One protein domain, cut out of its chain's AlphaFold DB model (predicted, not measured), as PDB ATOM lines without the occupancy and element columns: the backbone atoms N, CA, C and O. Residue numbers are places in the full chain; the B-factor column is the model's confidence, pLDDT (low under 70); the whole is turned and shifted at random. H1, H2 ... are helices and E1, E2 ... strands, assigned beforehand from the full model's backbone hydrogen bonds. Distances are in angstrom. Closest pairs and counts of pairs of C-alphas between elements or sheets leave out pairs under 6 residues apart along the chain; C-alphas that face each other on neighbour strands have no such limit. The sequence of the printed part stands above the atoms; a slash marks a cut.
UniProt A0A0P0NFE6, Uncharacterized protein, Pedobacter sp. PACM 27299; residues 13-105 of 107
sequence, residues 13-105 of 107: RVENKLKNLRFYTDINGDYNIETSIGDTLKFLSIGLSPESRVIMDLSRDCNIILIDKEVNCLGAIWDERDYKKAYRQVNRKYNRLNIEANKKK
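This is residues 13 to 105 of the 107 residues of an uncharacterized protein of Pedobacter sp. PACM 27299 (UniProt A0A0P0NFE6). A small, twisted four-stranded sheet forms one end, and a long link, residues 55 to 79, runs out from it to a single long helix, H1, which folds back beside that link. The 93 printed residues hold E1, E2, E3, E4, then H1; the sheet, E2 - E1 - E3 - E4, is all antiparallel. The class is mixed, with 42 residues in named elements, under half; the whole is loose, radius of gyration of the C-alphas 15.8 A, spanning 45 by 32 by 27 A.

E1 is residues 13 to 16, 10.2 A, from C-alpha 13 at (8.860, 26.574, 28.813). E2 is 21 to 24, 10.5 A; E3 40 to 44, 13.2 A; E4 51 to 54, 10.4 A. H1 is 80 to 104, 36.3 A, ending at (18.975, 48.360, 33.086).

Hairpin E1 and E2 has N 14 and O 23 at 2.8 A. E1 and E3 have N 15 and O 42 at 2.8 A. Hairpin E3 and E4 has N 41 and O 53 at 2.8 A. H1, with every O i to N i+4 pair within hydrogen-bond range, is not on the sheet.

The C-alphas of Ser 59 and Ile 77, farthest apart, are 46.5 A apart. Links E2 to E3 and E4 to H1 are long. The printed part has no cut; no printed residue is under 70 in pLDDT.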
ATOM      1  N   ARG A  13      10.107  26.956  29.463       97.81
ATOM      2  CA  ARG A  13       8.860  26.574  28.813       97.81
ATOM      3  C   ARG A  13       7.776  27.617  29.060       97.81
ATOM      4  O   ARG A  13       7.464  27.923  30.211       97.81
ATOM      5  N   VAL A  14       7.163  28.090  27.981       97.75
ATOM      6  CA  VAL A  14       6.003  28.989  27.989       97.75
ATOM      7  C   VAL A  14       4.800  28.233  27.444       97.75
ATOM      8  O   VAL A  14       4.851  27.680  26.347       97.75
ATOM      9  N   GLU A  15       3.721  28.169  28.216       97.56
ATOM     10  CA  GLU A  15       2.506  27.440  27.851       97.56
ATOM     11  C   GLU A  15       1.300  28.377  27.844       97.56
ATOM     12  O   GLU A  15       1.032  29.044  28.841       97.56
ATOM     13  N   ASN A  16       0.529  28.360  26.759       96.44
ATOM     14  CA  ASN A  16      -0.827  28.896  26.742       96.44
ATOM     15  C   ASN A  16      -1.796  27.715  26.829       96.44
ATOM     16  O   ASN A  16      -2.004  26.990  25.853       96.44
ATOM     17  N   LYS A  17      -2.368  27.496  28.017       85.25
ATOM     18  CA  LYS A  17      -3.194  26.310  28.273       85.25
ATOM     19  C   LYS A  17      -4.499  26.300  27.485       85.25
ATOM     20  O   LYS A  17      -4.924  25.228  27.075       85.25
ATOM     21  N   LEU A  18      -5.119  27.462  27.279       90.06
ATOM     22  CA  LEU A  18      -6.406  27.549  26.581       90.06
ATOM     23  C   LEU A  18      -6.263  27.193  25.101       90.06
ATOM     24  O   LEU A  18      -7.137  26.544  24.536       90.06
ATOM     25  N   LYS A  19      -5.127  27.560  24.501       91.94
ATOM     26  CA  LYS A  19      -4.815  27.282  23.095       91.94
ATOM     27  C   LYS A  19      -4.012  25.996  22.876       91.94
ATOM     28  O   LYS A  19      -3.695  25.668  21.739       91.94
ATOM     29  N   ASN A  20      -3.670  25.272  23.944       92.38
ATOM     30  CA  ASN A  20      -2.805  24.087  23.907       92.38
ATOM     31  C   ASN A  20      -1.460  24.329  23.181       92.38
ATOM     32  O   ASN A  20      -0.963  23.472  22.453       92.38
ATOM     33  N   LEU A  21      -0.872  25.513  23.378       96.06
ATOM     34  CA  LEU A  21       0.410  25.894  22.782       96.06
ATOM     35  C   LEU A  21       1.539  25.782  23.804       96.06
ATOM     36  O   LEU A  21       1.369  26.113  24.982       96.06
ATOM     37  N   ARG A  22       2.713  25.359  23.332       95.88
ATOM     38  CA  ARG A  22       3.938  25.253  24.126       95.88
ATOM     39  C   ARG A  22       5.132  25.726  23.309       95.88
ATOM     40  O   ARG A  22       5.370  25.214  22.221       95.88
ATOM     41  N   PHE A  23       5.897  26.639  23.887       96.38
ATOM     42  CA  PHE A  23       7.118  27.193  23.315       96.38
ATOM     43  C   PHE A  23       8.258  27.138  24.325       96.38
ATOM     44  O   PHE A  23       8.035  26.974  25.527       96.38
ATOM     45  N   TYR A  24       9.477  27.273  23.815       97.19
ATOM     46  CA  TYR A  24      10.691  27.350  24.611       97.19
ATOM     47  C   TYR A  24      11.411  28.655  24.304       97.19
ATOM     48  O   TYR A  24      11.410  29.091  23.153       97.19
ATOM     49  N   THR A  25      11.997  29.270  25.325       97.88
ATOM     50  CA  THR A  25      12.810  30.470  25.140       97.88
ATOM     51  C   THR A  25      14.104  30.160  24.394       97.88
ATOM     52  O   THR A  25      14.671  29.070  24.530       97.88
ATOM     53  N   ASP A  26      14.581  31.129  23.618       97.25
ATOM     54  CA  ASP A  26      15.847  31.041  22.896       97.25
ATOM     55  C   ASP A  26      17.070  31.353  23.788       97.25
ATOM     56  O   ASP A  26      16.981  31.404  25.018       97.25
ATOM     57  N   ILE A  27      18.240  31.545  23.166       96.94
ATOM     58  CA  ILE A  27      19.497  31.864  23.862       96.94
ATOM     59  C   ILE A  27      19.484  33.225  24.577       96.94
ATOM     60  O   ILE A  27      20.253  33.420  25.517       96.94
ATOM     61  N   ASN A  28      18.617  34.145  24.153       96.25
ATOM     62  CA  ASN A  28      18.429  35.466  24.753       96.25
ATOM     63  C   ASN A  28      17.298  35.455  25.792       96.25
ATOM     64  O   ASN A  28      17.074  36.437  26.499       96.25
ATOM     65  N   GLY A  29      16.637  34.307  25.971       96.12
ATOM     66  CA  GLY A  29      15.500  34.166  26.865       96.12
ATOM     67  C   GLY A  29      14.207  34.696  26.249       96.12
ATOM     68  O   GLY A  29      13.220  34.848  26.978       96.12
ATOM     69  N   ASP A  30      14.199  34.980  24.949       96.56
ATOM     70  CA  ASP A  30      13.057  35.524  24.227       96.56
ATOM     71  C   ASP A  30      12.124  34.402  23.782       96.56
ATOM     72  O   ASP A  30      12.524  33.248  23.617       96.56
ATOM     73  N   TYR A  31      10.845  34.727  23.624       95.50
ATOM     74  CA  TYR A  31       9.831  33.790  23.158       95.50
ATOM     75  C   TYR A  31       8.744  34.526  22.381       95.50
ATOM     76  O   TYR A  31       8.467  35.699  22.620       95.50
ATOM     77  N   ASN A  32       8.079  33.803  21.487       94.56
ATOM     78  CA  ASN A  32       6.892  34.278  20.795       94.56
ATOM     79  C   ASN A  32       5.841  33.167  20.830       94.56
ATOM     80  O   ASN A  32       6.123  32.027  20.463       94.56
ATOM     81  N   ILE A  33       4.653  33.484  21.333       94.12
ATOM     82  CA  ILE A  33       3.540  32.549  21.468       94.12
ATOM     83  C   ILE A  33       2.253  33.283  21.115       94.12
ATOM     84  O   ILE A  33       2.056  34.428  21.507       94.12
ATOM     85  N   GLU A  34       1.364  32.620  20.384       94.00
ATOM     86  CA  GLU A  34       0.069  33.198  20.050       94.00
ATOM     87  C   GLU A  34      -0.814  33.312  21.306       94.00
ATOM     88  O   GLU A  34      -1.038  32.332  22.030       94.00
ATOM     89  N   THR A  35      -1.355  34.505  21.561       94.44
ATOM     90  CA  THR A  35      -2.213  34.778  22.724       94.44
ATOM     91  C   THR A  35      -3.385  35.682  22.373       94.44
ATOM     92  O   THR A  35      -3.405  36.352  21.345       94.44
ATOM     93  N   SER A  36      -4.363  35.731  23.263       95.69
ATOM     94  CA  SER A  36      -5.473  36.678  23.238       95.69
ATOM     95  C   SER A  36      -5.684  37.268  24.636       95.69
ATOM     96  O   SER A  36      -5.247  36.690  25.631       95.69
ATOM     97  N   ILE A  37      -6.322  38.440  24.727       95.56
ATOM     98  CA  ILE A  37      -6.669  39.034  26.028       95.56
ATOM     99  C   ILE A  37      -7.541  38.041  26.808       95.56
ATOM    100  O   ILE A  37      -8.494  37.488  26.262       95.56
ATOM    101  N   GLY A  38      -7.202  37.811  28.076       94.31
ATOM    102  CA  GLY A  38      -7.828  36.814  28.946       94.31
ATOM    103  C   GLY A  38      -7.102  35.466  28.989       94.31
ATOM    104  O   GLY A  38      -7.315  34.703  29.934       94.31
ATOM    105  N   ASP A  39      -6.197  35.179  28.046       95.38
ATOM    106  CA  ASP A  39      -5.376  33.969  28.110       95.38
ATOM    107  C   ASP A  39      -4.461  33.993  29.336       95.38
ATOM    108  O   ASP A  39      -3.971  35.039  29.760       95.38
ATOM    109  N   THR A  40      -4.187  32.815  29.897       95.25
ATOM    110  CA  THR A  40      -3.193  32.655  30.964       95.25
ATOM    111  C   THR A  40      -1.962  31.946  30.424       95.25
ATOM    112  O   THR A  40      -2.018  30.761  30.082       95.25
ATOM    113  N   LEU A  41      -0.839  32.661  30.408       96.69
ATOM    114  CA  LEU A  41       0.471  32.089  30.136       96.69
ATOM    115  C   LEU A  41       1.063  31.502  31.410       96.69
ATOM    116  O   LEU A  41       1.036  32.147  32.458       96.69
ATOM    117  N   LYS A  42       1.621  30.294  31.314       97.44
ATOM    118  CA  LYS A  42       2.392  29.645  32.374       97.44
ATOM    119  C   LYS A  42       3.857  29.540  31.962       97.44
ATOM    120  O   LYS A  42       4.161  29.044  30.882       97.44
ATOM    121  N   PHE A  43       4.746  29.946  32.855       97.69
ATOM    122  CA  PHE A  43       6.190  29.998  32.664       97.69
ATOM    123  C   PHE A  43       6.869  29.018  33.612       97.69
ATOM    124  O   PHE A  43       6.569  28.995  34.809       97.69
ATOM    125  N   LEU A  44       7.758  28.187  33.076       97.31
ATOM    126  CA  LEU A  44       8.403  27.094  33.797       97.31
ATOM    127  C   LEU A  44       9.876  27.005  33.413       97.31
ATOM    128  O   LEU A  44      10.220  27.072  32.237       97.31
ATOM    129  N   SER A  45      10.734  26.753  34.393       97.19
ATOM    130  CA  SER A  45      12.129  26.379  34.167       97.19
ATOM    131  C   SER A  45      12.583  25.422  35.268       97.19
ATOM    132  O   SER A  45      11.969  25.360  36.336       97.19
ATOM    133  N   ILE A  46      13.620  24.632  34.995       93.50
ATOM    134  CA  ILE A  46      14.138  23.636  35.937       93.50
ATOM    135  C   ILE A  46      14.677  24.351  37.181       93.50
ATOM    136  O   ILE A  46      15.461  25.288  37.072       93.50
ATOM    137  N   GLY A  47      14.255  23.895  38.363       91.88
ATOM    138  CA  GLY A  47      14.730  24.422  39.646       91.88
ATOM    139  C   GLY A  47      14.186  25.801  40.031       91.88
ATOM    140  O   GLY A  47      14.636  26.353  41.027       91.88
ATOM    141  N   LEU A  48      13.232  26.361  39.277       96.06
ATOM    142  CA  LEU A  48      12.601  27.649  39.580       96.06
ATOM    143  C   LEU A  48      11.103  27.476  39.827       96.06
ATOM    144  O   LEU A  48      10.455  26.593  39.256       96.06
ATOM    145  N   SER A  49      10.528  28.356  40.645       95.69
ATOM    146  CA  SER A  49       9.091  28.327  40.894       95.69
ATOM    147  C   SER A  49       8.327  28.788  39.645       95.69
ATOM    148  O   SER A  49       8.667  29.827  39.070       95.69
ATOM    149  N   PRO A  50       7.278  28.061  39.217       96.00
ATOM    150  CA  PRO A  50       6.493  28.453  38.059       96.00
ATOM    151  C   PRO A  50       5.734  29.754  38.312       96.00
ATOM    152  O   PRO A  50       5.247  30.006  39.416       96.00
ATOM    153  N   GLU A  51       5.547  30.536  37.255       95.88
ATOM    154  CA  GLU A  51       4.683  31.713  37.277       95.88
ATOM    155  C   GLU A  51       3.561  31.609  36.256       95.88
ATOM    156  O   GLU A  51       3.689  30.940  35.233       95.88
ATOM    157  N   SER A  52       2.464  32.310  36.533       95.62
ATOM    158  CA  SER A  52       1.350  32.461  35.604       95.62
ATOM    159  C   SER A  52       1.006  33.937  35.443       95.62
ATOM    160  O   SER A  52       0.961  34.671  36.434       95.62
ATOM    161  N   ARG A  53       0.730  34.374  34.213       95.00
ATOM    162  CA  ARG A  53       0.274  35.736  33.908       95.00
ATOM    163  C   ARG A  53      -0.957  35.690  33.022       95.00
ATOM    164  O   ARG A  53      -0.967  34.989  32.016       95.00
ATOM    165  N   VAL A  54      -1.973  36.453  33.407       95.00
ATOM    166  CA  VAL A  54      -3.131  36.717  32.553       95.00
ATOM    167  C   VAL A  54      -2.756  37.835  31.587       95.00
ATOM    168  O   VAL A  54      -2.218  38.861  32.009       95.00
ATOM    169  N   ILE A  55      -3.022  37.634  30.301       94.56
ATOM    170  CA  ILE A  55      -2.805  38.641  29.269       94.56
ATOM    171  C   ILE A  55      -3.918  39.678  29.361       94.56
ATOM    172  O   ILE A  55      -5.083  39.385  29.104       94.56
ATOM    173  N   MET A  56      -3.543  40.897  29.738       94.75
ATOM    174  CA  MET A  56      -4.468  42.026  29.879       94.75
ATOM    175  C   MET A  56      -4.323  43.046  28.744       94.75
ATOM    176  O   MET A  56      -5.240  43.823  28.502       94.75
ATOM    177  N   ASP A  57      -3.175  43.051  28.065       93.38
ATOM    178  CA  ASP A  57      -2.795  44.014  27.033       93.38
ATOM    179  C   ASP A  57      -1.839  43.322  26.051       93.38
ATOM    180  O   ASP A  57      -0.879  42.684  26.481       93.38
ATOM    181  N   LEU A  58      -2.126  43.416  24.750       92.75
ATOM    182  CA  LEU A  58      -1.309  42.839  23.673       92.75
ATOM    183  C   LEU A  58      -0.300  43.840  23.094       92.75
ATOM    184  O   LEU A  58       0.526  43.463  22.272       92.75
ATOM    185  N   SER A  59      -0.361  45.113  23.495       92.38
ATOM    186  CA  SER A  59       0.559  46.159  23.029       92.38
ATOM    187  C   SER A  59       1.899  46.174  23.769       92.38
ATOM    188  O   SER A  59       2.758  47.002  23.470       92.38
ATOM    189  N   ARG A  60       2.075  45.292  24.760       88.31
ATOM    190  CA  ARG A  60       3.249  45.251  25.633       88.31
ATOM    191  C   ARG A  60       3.825  43.854  25.703       88.31
ATOM    192  O   ARG A  60       3.087  42.881  25.848       88.31
ATOM    193  N   ASP A  61       5.147  43.792  25.728       91.00
ATOM    194  CA  ASP A  61       5.856  42.546  25.969       91.00
ATOM    195  C   ASP A  61       5.588  42.027  27.383       91.00
ATOM    196  O   ASP A  61       5.525  42.772  28.371       91.00
ATOM    197  N   CYS A  62       5.432  40.710  27.489       92.56
ATOM    198  CA  CYS A  62       5.223  40.033  28.760       92.56
ATOM    199  C   CYS A  62       6.577  39.647  29.368       92.56
ATOM    200  O   CYS A  62       7.020  38.504  29.319       92.56
ATOM    201  N   ASN A  63       7.254  40.623  29.962       93.31
ATOM    202  CA  ASN A  63       8.547  40.385  30.594       93.31
ATOM    203  C   ASN A  63       8.391  39.695  31.949       93.31
ATOM    204  O   ASN A  63       7.575  40.098  32.783       93.31
ATOM    205  N   ILE A  64       9.190  38.650  32.182       95.06
ATOM    206  CA  ILE A  64       9.137  37.870  33.416       95.06
ATOM    207  C   ILE A  64      10.526  37.489  33.913       95.06
ATOM    208  O   ILE A  64      11.406  37.082  33.146       95.06
ATOM    209  N   ILE A  65      10.689  37.605  35.230       97.19
ATOM    210  CA  ILE A  65      11.807  37.038  35.975       97.19
ATOM    211  C   ILE A  65      11.307  35.758  36.634       97.19
ATOM    212  O   ILE A  65      10.304  35.798  37.347       97.19
ATOM    213  N   LEU A  66      11.997  34.639  36.433       97.06
ATOM    214  CA  LEU A  66      11.762  33.421  37.203       97.06
ATOM    215  C   LEU A  66      12.841  33.290  38.275       97.06
ATOM    216  O   LEU A  66      14.034  33.398  38.004       97.06
ATOM    217  N   ILE A  67      12.412  33.049  39.510       96.31
ATOM    218  CA  ILE A  67      13.294  32.728  40.631       96.31
ATOM    219  C   ILE A  67      12.715  31.538  41.385       96.31
ATOM    220  O   ILE A  67      11.510  31.283  41.318       96.31
ATOM    221  N   ASP A  68      13.552  30.852  42.152       94.12
ATOM    222  CA  ASP A  68      13.048  30.019  43.232       94.12
ATOM    223  C   ASP A  68      12.405  30.919  44.299       94.12
ATOM    224  O   ASP A  68      13.045  31.821  44.856       94.12
ATOM    225  N   LYS A  69      11.100  30.733  44.502       91.12
ATOM    226  CA  LYS A  69      10.299  31.448  45.497       91.12
ATOM    227  C   LYS A  69      10.069  30.624  46.758       91.12
ATOM    228  O   LYS A  69       9.422  31.120  47.685       91.12
ATOM    229  N   GLU A  70      10.549  29.386  46.796       89.75
ATOM    230  CA  GLU A  70      10.418  28.543  47.968       89.75
ATOM    231  C   GLU A  70      11.338  29.052  49.081       89.75
ATOM    232  O   GLU A  70      12.449  29.540  48.869       89.75
ATOM    233  N   VAL A  71      10.836  28.991  50.311       89.38
ATOM    234  CA  VAL A  71      11.688  29.188  51.480       89.38
ATOM    235  C   VAL A  71      12.443  27.884  51.676       89.38
ATOM    236  O   VAL A  71      11.820  26.831  51.782       89.38
ATOM    237  N   ASN A  72      13.773  27.943  51.734       86.44
ATOM    238  CA  ASN A  72      14.566  26.749  51.995       86.44
ATOM    239  C   ASN A  72      14.209  26.178  53.378       86.44
ATOM    240  O   ASN A  72      14.481  26.789  54.413       86.44
ATOM    241  N   CYS A  73      13.595  24.998  53.377       85.44
ATOM    242  CA  CYS A  73      13.185  24.283  54.580       85.44
ATOM    243  C   CYS A  73      14.122  23.122  54.940       85.44
ATOM    244  O   CYS A  73      13.890  22.448  55.941       85.44
ATOM    245  N   LEU A  74      15.174  22.867  54.155       86.81
ATOM    246  CA  LEU A  74      16.087  21.757  54.412       86.81
ATOM    247  C   LEU A  74      16.844  21.982  55.727       86.81
ATOM    248  O   LEU A  74      17.651  22.901  55.847       86.81
ATOM    249  N   GLY A  75      16.561  21.132  56.718       84.06
ATOM    250  CA  GLY A  75      17.187  21.174  58.044       84.06
ATOM    251  C   GLY A  75      16.730  22.327  58.945       84.06
ATOM    252  O   GLY A  75      17.270  22.484  60.037       84.06
ATOM    253  N   ALA A  76      15.749  23.128  58.519       85.69
ATOM    254  CA  ALA A  76      15.265  24.275  59.276       85.69
ATOM    255  C   ALA A  76      14.021  23.920  60.107       85.69
ATOM    256  O   ALA A  76      13.075  23.316  59.603       85.69
ATOM    257  N   ILE A  77      13.998  24.349  61.371       87.81
ATOM    258  CA  ILE A  77      12.789  24.360  62.202       87.81
ATOM    259  C   ILE A  77      12.242  25.785  62.149       87.81
ATOM    260  O   ILE A  77      12.806  26.692  62.755       87.81
ATOM    261  N   TRP A  78      11.175  25.985  61.380       89.75
ATOM    262  CA  TRP A  78      10.525  27.284  61.247       89.75
ATOM    263  C   TRP A  78       9.359  27.400  62.222       89.75
ATOM    264  O   TRP A  78       8.468  26.551  62.222       89.75
ATOM    265  N   ASP A  79       9.310  28.490  62.985       94.00
ATOM    266  CA  ASP A  79       8.032  28.967  63.502       94.00
ATOM    267  C   ASP A  79       7.279  29.756  62.408       94.00
ATOM    268  O   ASP A  79       7.831  30.144  61.368       94.00
ATOM    269  N   GLU A  80       5.983  29.989  62.618       93.44
ATOM    270  CA  GLU A  80       5.145  30.685  61.637       93.44
ATOM    271  C   GLU A  80       5.655  32.108  61.336       93.44
ATOM    272  O   GLU A  80       5.528  32.613  60.213       93.44
ATOM    273  N   ARG A  81       6.240  32.779  62.333       93.88
ATOM    274  CA  ARG A  81       6.711  34.160  62.215       93.88
ATOM    275  C   ARG A  81       7.956  34.238  61.337       93.88
ATOM    276  O   ARG A  81       8.020  35.106  60.458       93.88
ATOM    277  N   ASP A  82       8.910  33.349  61.557       93.06
ATOM    278  CA  ASP A  82      10.177  33.288  60.844       93.06
ATOM    279  C   ASP A  82       9.973  32.834  59.402       93.06
ATOM    280  O   ASP A  82      10.495  33.482  58.488       93.06
ATOM    281  N   TYR A  83       9.099  31.850  59.166       94.19
ATOM    282  CA  TYR A  83       8.709  31.468  57.808       94.19
ATOM    283  C   TYR A  83       8.100  32.652  57.045       94.19
ATOM    284  O   TYR A  83       8.533  32.997  55.942       94.19
ATOM    285  N   LYS A  84       7.129  33.354  57.652       94.38
ATOM    286  CA  LYS A  84       6.513  34.550  57.046       94.38
ATOM    287  C   LYS A  84       7.547  35.639  56.764       94.38
ATOM    288  O   LYS A  84       7.432  36.356  55.766       94.38
ATOM    289  N   LYS A  85       8.547  35.805  57.631       93.94
ATOM    290  CA  LYS A  85       9.635  36.768  57.432       93.94
ATOM    291  C   LYS A  85      10.522  36.366  56.250       93.94
ATOM    292  O   LYS A  85      10.779  37.227  55.407       93.94
ATOM    293  N   ALA A  86      10.928  35.101  56.156       93.38
ATOM    294  CA  ALA A  86      11.720  34.575  55.047       93.38
ATOM    295  C   ALA A  86      10.973  34.709  53.710       93.38
ATOM    296  O   ALA A  86      11.485  35.306  52.762       93.38
ATOM    297  N   TYR A  87       9.701  34.311  53.669       94.06
ATOM    298  CA  TYR A  87       8.851  34.459  52.486       94.06
ATOM    299  C   TYR A  87       8.736  35.923  52.015       94.06
ATOM    300  O   TYR A  87       8.831  36.239  50.826       94.06
ATOM    301  N   ARG A  88       8.601  36.877  52.947       95.62
ATOM    302  CA  ARG A  88       8.612  38.313  52.611       95.62
ATOM    303  C   ARG A  88       9.952  38.774  52.039       95.62
ATOM    304  O   ARG A  88       9.961  39.670  51.199       95.62
ATOM    305  N   GLN A  89      11.076  38.219  52.493       94.81
ATOM    306  CA  GLN A  89      12.393  38.550  51.943       94.81
ATOM    307  C   GLN A  89      12.530  38.066  50.497       94.81
ATOM    308  O   GLN A  89      12.993  38.839  49.658       94.81
ATOM    309  N   VAL A  90      12.045  36.859  50.190       94.44
ATOM    310  CA  VAL A  90      11.982  36.324  48.820       94.44
ATOM    311  C   VAL A  90      11.173  37.253  47.908       94.44
ATOM    312  O   VAL A  90      11.674  37.703  46.878       94.44
ATOM    313  N   ASN A  91       9.970  37.660  48.327       94.19
ATOM    314  CA  ASN A  91       9.145  38.593  47.547       94.19
ATOM    315  C   ASN A  91       9.799  39.973  47.372       94.19
ATOM    316  O   ASN A  91       9.717  40.583  46.306       94.19
ATOM    317  N   ARG A  92      10.497  40.477  48.397       96.19
ATOM    318  CA  ARG A  92      11.270  41.723  48.278       96.19
ATOM    319  C   ARG A  92      12.416  41.585  47.280       96.19
ATOM    320  O   ARG A  92      12.643  42.525  46.522       96.19
ATOM    321  N   LYS A  93      13.120  40.446  47.264       95.88
ATOM    322  CA  LYS A  93      14.158  40.150  46.264       95.88
ATOM    323  C   LYS A  93      13.552  40.177  44.860       95.88
ATOM    324  O   LYS A  93      14.051  40.914  44.018       95.88
ATOM    325  N   TYR A  94      12.440  39.474  44.645       95.69
ATOM    326  CA  TYR A  94      11.723  39.466  43.367       95.69
ATOM    327  C   TYR A  94      11.359  40.877  42.875       95.69
ATOM    328  O   TYR A  94      11.645  41.242  41.736       95.69
ATOM    329  N   ASN A  95      10.782  41.709  43.747       96.00
ATOM    330  CA  ASN A  95      10.406  43.077  43.385       96.00
ATOM    331  C   ASN A  95      11.627  43.948  43.052       96.00
ATOM    332  O   ASN A  95      11.581  44.729  42.104       96.00
ATOM    333  N   ARG A  96      12.731  43.802  43.799       97.50
ATOM    334  CA  ARG A  96      13.986  44.511  43.500       97.50
ATOM    335  C   ARG A  96      14.542  44.125  42.136       97.50
ATOM    336  O   ARG A  96      14.913  45.019  41.386       97.50
ATOM    337  N   LEU A  97      14.548  42.833  41.809       97.69
ATOM    338  CA  LEU A  97      15.024  42.344  40.514       97.69
ATOM    339  C   LEU A  97      14.212  42.937  39.357       97.69
ATOM    340  O   LEU A  97      14.796  43.391  38.380       97.69
ATOM    341  N   ASN A  98      12.884  43.026  39.488       95.94
ATOM    342  CA  ASN A  98      12.037  43.662  38.470       95.94
ATOM    343  C   ASN A  98      12.384  45.145  38.268       95.94
ATOM    344  O   ASN A  98      12.502  45.612  37.135       95.94
ATOM    345  N   ILE A  99      12.579  45.891  39.360       97.06
ATOM    346  CA  ILE A  99      12.995  47.300  39.294       97.06
ATOM    347  C   ILE A  99      14.365  47.425  38.619       97.06
ATOM    348  O   ILE A  99      14.565  48.296  37.773       97.06
ATOM    349  N   GLU A 100      15.310  46.560  38.982       98.00
ATOM    350  CA  GLU A 100      16.665  46.574  38.445       98.00
ATOM    351  C   GLU A 100      16.704  46.229  36.952       98.00
ATOM    352  O   GLU A 100      17.359  46.939  36.189       98.00
ATOM    353  N   ALA A 101      15.959  45.208  36.523       96.88
ATOM    354  CA  ALA A 101      15.851  44.820  35.120       96.88
ATOM    355  C   ALA A 101      15.281  45.957  34.259       96.88
ATOM    356  O   ALA A 101      15.848  46.291  33.220       96.88
ATOM    357  N   ASN A 102      14.231  46.631  34.743       95.25
ATOM    358  CA  ASN A 102      13.658  47.798  34.069       95.25
ATOM    359  C   ASN A 102      14.643  48.973  34.012       95.25
ATOM    360  O   ASN A 102      14.790  49.610  32.972       95.25
ATOM    361  N   LYS A 103      15.361  49.249  35.110       97.06
ATOM    362  CA  LYS A 103      16.379  50.311  35.153       97.06
ATOM    363  C   LYS A 103      17.509  50.057  34.152       97.06
ATOM    364  O   LYS A 103      18.015  51.003  33.553       97.06
ATOM    365  N   LYS A 104      17.910  48.795  33.996       96.88
ATOM    366  CA  LYS A 104      18.975  48.360  33.086       96.88
ATOM    367  C   LYS A 104      18.503  48.130  31.646       96.88
ATOM    368  O   LYS A 104      19.359  47.912  30.800       96.88
ATOM    369  N   LYS A 105      17.193  48.210  31.367       94.69
ATOM    370  CA  LYS A 105      16.590  47.912  30.055       94.69
ATOM    371  C   LYS A 105      17.034  46.544  29.518       94.69
ATOM    372  O   LYS A 105      17.564  46.441  28.422       94.69
TER     373      LYS A 105